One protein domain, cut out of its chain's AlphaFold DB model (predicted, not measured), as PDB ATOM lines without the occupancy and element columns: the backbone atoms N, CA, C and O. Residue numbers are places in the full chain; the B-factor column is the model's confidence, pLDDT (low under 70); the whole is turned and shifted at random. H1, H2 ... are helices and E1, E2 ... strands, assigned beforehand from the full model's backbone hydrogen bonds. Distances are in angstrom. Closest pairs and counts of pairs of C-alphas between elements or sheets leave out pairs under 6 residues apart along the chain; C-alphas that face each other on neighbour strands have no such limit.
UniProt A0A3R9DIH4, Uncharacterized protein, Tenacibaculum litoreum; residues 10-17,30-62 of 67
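This is residues 10 to 17 and 30 to 62 of the 67 residues of an uncharacterized protein of Tenacibaculum litoreum (UniProt A0A3R9DIH4). Picture a small antiparallel ribbon of two strands, E1 and E2, with helix H1 packed on it through residues 30 to 36, chiefly at E1. H2, crosswise to H1, comes just before E2, and residues 38 to 44 stick out. The printed part has 41 residues with two named helices and two named strands, in the order E1, H1, H2, E2, class mixed. It is compact, radius of gyration of the C-alphas 10.1 A, yet elongated, spanning 32 by 20 by 13 A.

Find C-alpha 10 at (-24.580, 51.296, -18.925), where E1, residues 10 to 13, begins. H1 is residues 30 to 38, 12.1 A; H2 is residues 47 to 53. E2, residues 56 to 61, runs 15.5 A to C-alpha 61 at (-24.281, 53.713, -11.127).

Between antiparallel E1 and E2, at 129 degrees, look for N 11 and O 58, 2.9 A, within hydrogen-bond range. The closest C-alphas of E1 and H1, Val 11 and Ala 32, are 5.7 A apart. H1 and H2 are close but not clearly touching, closest C-alphas Met 37 and Trp 47, 7.0 A, about perpendicular at 77 degrees. E1 and H2 are apart. In H1 and H2 every O i to N i+4 pair is within hydrogen-bond range.

Residues 18 to 29 are cut out, leaving 18.0 A between C-alphas 17 and 30. No link printed whole is long. Residues 42 to 44 and 62 have pLDDT under 70.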
ATOM      1  N   TRP A  10     -25.299  52.419 -18.345       93.00
ATOM      2  CA  TRP A  10     -24.580  51.296 -18.925       93.00
ATOM      3  C   TRP A  10     -23.138  51.682 -19.195       93.00
ATOM      4  O   TRP A  10     -22.869  52.792 -19.646       93.00
ATOM      5  N   VAL A  11     -22.230  50.743 -18.970       93.38
ATOM      6  CA  VAL A  11     -20.790  50.929 -19.126       93.38
ATOM      7  C   VAL A  11     -20.165  49.669 -19.718       93.38
ATOM      8  O   VAL A  11     -20.710  48.569 -19.565       93.38
ATOM      9  N   ILE A  12     -19.054  49.817 -20.430       94.12
ATOM     10  CA  ILE A  12     -18.234  48.701 -20.891       94.12
ATOM     11  C   ILE A  12     -17.255  48.309 -19.787       94.12
ATOM     12  O   ILE A  12     -16.655  49.154 -19.133       94.12
ATOM     13  N   CYS A  13     -17.097  47.012 -19.579       92.19
ATOM     14  CA  CYS A  13     -16.087  46.431 -18.715       92.19
ATOM     15  C   CYS A  13     -15.044  45.708 -19.573       92.19
ATOM     16  O   CYS A  13     -15.385  45.193 -20.644       92.19
ATOM     17  N   SER A  14     -13.806  45.636 -19.079       87.62
ATOM     18  CA  SER A  14     -12.690  44.938 -19.731       87.62
ATOM     19  C   SER A  14     -12.970  43.444 -19.988       87.62
ATOM     20  O   SER A  14     -13.976  42.901 -19.526       87.62
ATOM     21  N   VAL A  15     -12.063  42.776 -20.708       82.12
ATOM     22  CA  VAL A  15     -12.092  41.349 -21.110       82.12
ATOM     23  C   VAL A  15     -12.542  40.381 -20.002       82.12
ATOM     24  O   VAL A  15     -13.285  39.441 -20.262       82.12
ATOM     25  N   ASN A  16     -12.188  40.641 -18.741       79.50
ATOM     26  CA  ASN A  16     -12.566  39.780 -17.610       79.50
ATOM     27  C   ASN A  16     -13.672  40.385 -16.727       79.50
ATOM     28  O   ASN A  16     -14.098  39.802 -15.733       79.50
ATOM     29  N   GLY A  17     -14.186  41.560 -17.097       72.62
ATOM     30  CA  GLY A  17     -15.136  42.331 -16.305       72.62
ATOM     31  C   GLY A  17     -14.532  42.965 -15.052       72.62
ATOM     32  O   GLY A  17     -15.302  43.426 -14.215       72.62
ATOM     33  N   SER A  30     -26.911  50.700 -25.939       94.25
ATOM     34  CA  SER A  30     -26.474  50.983 -27.309       94.25
ATOM     35  C   SER A  30     -25.570  52.211 -27.380       94.25
ATOM     36  O   SER A  30     -24.596  52.191 -28.125       94.25
ATOM     37  N   ALA A  31     -25.838  53.250 -26.582       94.25
ATOM     38  CA  ALA A  31     -24.988  54.435 -26.527       94.25
ATOM     39  C   ALA A  31     -23.615  54.133 -25.906       94.25
ATOM     40  O   ALA A  31     -22.605  54.565 -26.453       94.25
ATOM     41  N   ALA A  32     -23.562  53.329 -24.837       93.50
ATOM     42  CA  ALA A  32     -22.297  52.915 -24.224       93.50
ATOM     43  C   ALA A  32     -21.439  52.086 -25.192       93.50
ATOM     44  O   ALA A  32     -20.245  52.338 -25.352       93.50
ATOM     45  N   ILE A  33     -22.068  51.144 -25.905       94.12
ATOM     46  CA  ILE A  33     -21.402  50.376 -26.962       94.12
ATOM     47  C   ILE A  33     -20.955  51.307 -28.090       94.12
ATOM     48  O   ILE A  33     -19.825  51.185 -28.536       94.12
ATOM     49  N   LYS A  34     -21.783  52.258 -28.539       93.25
ATOM     50  CA  LYS A  34     -21.409  53.201 -29.605       93.25
ATOM     51  C   LYS A  34     -20.204  54.058 -29.213       93.25
ATOM     52  O   LYS A  34     -19.307  54.201 -30.034       93.25
ATOM     53  N   LYS A  35     -20.155  54.562 -27.971       92.81
ATOM     54  CA  LYS A  35     -18.986  55.267 -27.425       92.81
ATOM     55  C   LYS A  35     -17.746  54.386 -27.443       92.81
ATOM     56  O   LYS A  35     -16.715  54.805 -27.933       92.81
ATOM     57  N   TRP A  36     -17.845  53.152 -26.950       92.62
ATOM     58  CA  TRP A  36     -16.725  52.217 -27.022       92.62
ATOM     59  C   TRP A  36     -16.271  51.994 -28.463       92.62
ATOM     60  O   TRP A  36     -15.098  52.147 -28.776       92.62
ATOM     61  N   MET A  37     -17.213  51.698 -29.355       91.62
ATOM     62  CA  MET A  37     -16.937  51.424 -30.758       91.62
ATOM     63  C   MET A  37     -16.358  52.630 -31.505       91.62
ATOM     64  O   MET A  37     -15.654  52.402 -32.477       91.62
ATOM     65  N   SER A  38     -16.597  53.877 -31.078       91.12
ATOM     66  CA  SER A  38     -16.011  55.056 -31.736       91.12
ATOM     67  C   SER A  38     -14.508  55.216 -31.508       91.12
ATOM     68  O   SER A  38     -13.871  55.937 -32.266       91.12
ATOM     69  N   TYR A  39     -13.931  54.550 -30.501       87.94
ATOM     70  CA  TYR A  39     -12.475  54.533 -30.288       87.94
ATOM     71  C   TYR A  39     -11.744  53.557 -31.209       87.94
ATOM     72  O   TYR A  39     -10.521  53.594 -31.314       87.94
ATOM     73  N   TRP A  40     -12.484  52.665 -31.860       85.75
ATOM     74  CA  TRP A  40     -11.928  51.629 -32.711       85.75
ATOM     75  C   TRP A  40     -12.288  51.940 -34.153       85.75
ATOM     76  O   TRP A  40     -13.422  52.317 -34.437       85.75
ATOM     77  N   ASP A  41     -11.335  51.762 -35.068       73.19
ATOM     78  CA  ASP A  41     -11.586  51.990 -36.489       73.19
ATOM     79  C   ASP A  41     -12.789  51.147 -36.951       73.19
ATOM     80  O   ASP A  41     -12.768  49.905 -36.985       73.19
ATOM     81  N   SER A  42     -13.874  51.859 -37.262       63.69
ATOM     82  CA  SER A  42     -15.206  51.309 -37.487       63.69
ATOM     83  C   SER A  42     -15.266  50.393 -38.704       63.69
ATOM     84  O   SER A  42     -16.217  49.628 -38.847       63.69
ATOM     85  N   LYS A  43     -14.255  50.439 -39.584       65.00
ATOM     86  CA  LYS A  43     -14.206  49.607 -40.791       65.00
ATOM     87  C   LYS A  43     -13.777  48.162 -40.526       65.00
ATOM     88  O   LYS A  43     -14.008  47.316 -41.386       65.00
ATOM     89  N   ARG A  44     -13.167  47.846 -39.375       64.56
ATOM     90  CA  ARG A  44     -12.590  46.505 -39.121       64.56
ATOM     91  C   ARG A  44     -13.061  45.811 -37.853       64.56
ATOM     92  O   ARG A  44     -12.772  44.627 -37.676       64.56
ATOM     93  N   THR A  45     -13.793  46.498 -36.980       79.81
ATOM     94  CA  THR A  45     -14.147  45.931 -35.678       79.81
ATOM     95  C   THR A  45     -15.625  46.104 -35.355       79.81
ATOM     96  O   THR A  45     -16.193  47.177 -35.507       79.81
ATOM     97  N   SER A  46     -16.254  45.026 -34.880       88.69
ATOM     98  CA  SER A  46     -17.636  45.020 -34.399       88.69
ATOM     99  C   SER A  46     -17.682  44.700 -32.908       88.69
ATOM    100  O   SER A  46     -16.817  43.996 -32.386       88.69
ATOM    101  N   TRP A  47     -18.750  45.121 -32.226       91.06
ATOM    102  CA  TRP A  47     -18.978  44.759 -30.824       91.06
ATOM    103  C   TRP A  47     -18.964  43.238 -30.589       91.06
ATOM    104  O   TRP A  47     -18.551  42.763 -29.534       91.06
ATOM    105  N   ARG A  48     -19.366  42.446 -31.593       92.19
ATOM    106  CA  ARG A  48     -19.329  40.978 -31.529       92.19
ATOM    107  C   ARG A  48     -17.907  40.443 -31.326       92.19
ATOM    108  O   ARG A  48     -17.767  39.446 -30.622       92.19
ATOM    109  N   LYS A  49     -16.883  41.087 -31.902       91.38
ATOM    110  CA  LYS A  49     -15.471  40.730 -31.692       91.38
ATOM    111  C   LYS A  49     -15.087  40.926 -30.225       91.38
ATOM    112  O   LYS A  49     -14.741  39.954 -29.565       91.38
ATOM    113  N   PHE A  50     -15.303  42.123 -29.684       90.94
ATOM    114  CA  PHE A  50     -15.023  42.431 -28.276       90.94
ATOM    115  C   PHE A  50     -15.792  41.537 -27.302       90.94
ATOM    116  O   PHE A  50     -15.257  41.098 -26.290       90.94
ATOM    117  N   LYS A  51     -17.044  41.197 -27.622       90.56
ATOM    118  CA  LYS A  51     -17.823  40.257 -26.810       90.56
ATOM    119  C   LYS A  51     -17.185  38.862 -26.771       90.56
ATOM    120  O   LYS A  51     -17.226  38.229 -25.722       90.56
ATOM    121  N   LYS A  52     -16.618  38.379 -27.887       90.88
ATOM    122  CA  LYS A  52     -15.865  37.109 -27.930       90.88
ATOM    123  C   LYS A  52     -14.551  37.201 -27.155       90.88
ATOM    124  O   LYS A  52     -14.179  36.236 -26.506       90.88
ATOM    125  N   GLU A  53     -13.902  38.360 -27.191       90.44
ATOM    126  CA  GLU A  53     -12.707  38.651 -26.392       90.44
ATOM    127  C   GLU A  53     -13.015  38.804 -24.899       90.44
ATOM    128  O   GLU A  53     -12.088  38.856 -24.113       90.44
ATOM    129  N   GLY A  54     -14.288  38.860 -24.492       89.50
ATOM    130  CA  GLY A  54     -14.703  38.860 -23.086       89.50
ATOM    131  C   GLY A  54     -15.213  40.202 -22.554       89.50
ATOM    132  O   GLY A  54     -15.740  40.253 -21.441       89.50
ATOM    133  N   TYR A  55     -15.167  41.279 -23.345       92.50
ATOM    134  CA  TYR A  55     -15.742  42.566 -22.945       92.50
ATOM    135  C   TYR A  55     -17.245  42.441 -22.675       92.50
ATOM    136  O   TYR A  55     -18.004  41.797 -23.412       92.50
ATOM    137  N   LYS A  56     -17.707  43.104 -21.613       92.06
ATOM    138  CA  LYS A  56     -19.111  43.072 -21.177       92.06
ATOM    139  C   LYS A  56     -19.672  44.481 -21.137       92.06
ATOM    140  O   LYS A  56     -18.963  45.419 -20.819       92.06
ATOM    141  N   CYS A  57     -20.960  44.627 -21.423       92.56
ATOM    142  CA  CYS A  57     -21.679  45.871 -21.161       92.56
ATOM    143  C   CYS A  57     -22.624  45.624 -19.988       92.56
ATOM    144  O   CYS A  57     -23.497  44.755 -20.089       92.56
ATOM    145  N   LYS A  58     -22.420  46.330 -18.876       91.25
ATOM    146  CA  LYS A  58     -23.144  46.128 -17.616       91.25
ATOM    147  C   LYS A  58     -23.846  47.406 -17.182       91.25
ATOM    148  O   LYS A  58     -23.447  48.500 -17.575       91.25
ATOM    149  N   LYS A  59     -24.886  47.253 -16.360       90.00
ATOM    150  CA  LYS A  59     -25.473  48.386 -15.646       90.00
ATOM    151  C   LYS A  59     -24.498  48.854 -14.568       90.00
ATOM    152  O   LYS A  59     -23.954  48.023 -13.846       90.00
ATOM    153  N   ALA A  60     -24.311  50.159 -14.462       83.94
ATOM    154  CA  ALA A  60     -23.510  50.786 -13.423       83.94
ATOM    155  C   ALA A  60     -24.201  52.053 -12.930       83.94
ATOM    156  O   ALA A  60     -24.980  52.679 -13.653       83.94
ATOM    157  N   LYS A  61     -23.926  52.412 -11.683       81.38
ATOM    158  CA  LYS A  61     -24.281  53.713 -11.127       81.38
ATOM    159  C   LYS A  61     -23.210  54.706 -11.572       81.38
ATOM    160  O   LYS A  61     -22.032  54.375 -11.489       81.38
ATOM    161  N   GLN A  62     -23.605  55.878 -12.061       68.44
ATOM    162  CA  GLN A  62     -22.666  56.984 -12.226       68.44
ATOM    163  C   GLN A  62     -22.305  57.470 -10.823       68.44
ATOM    164  O   GLN A  62     -23.079  58.203 -10.212       68.44
TER     165      GLN A  62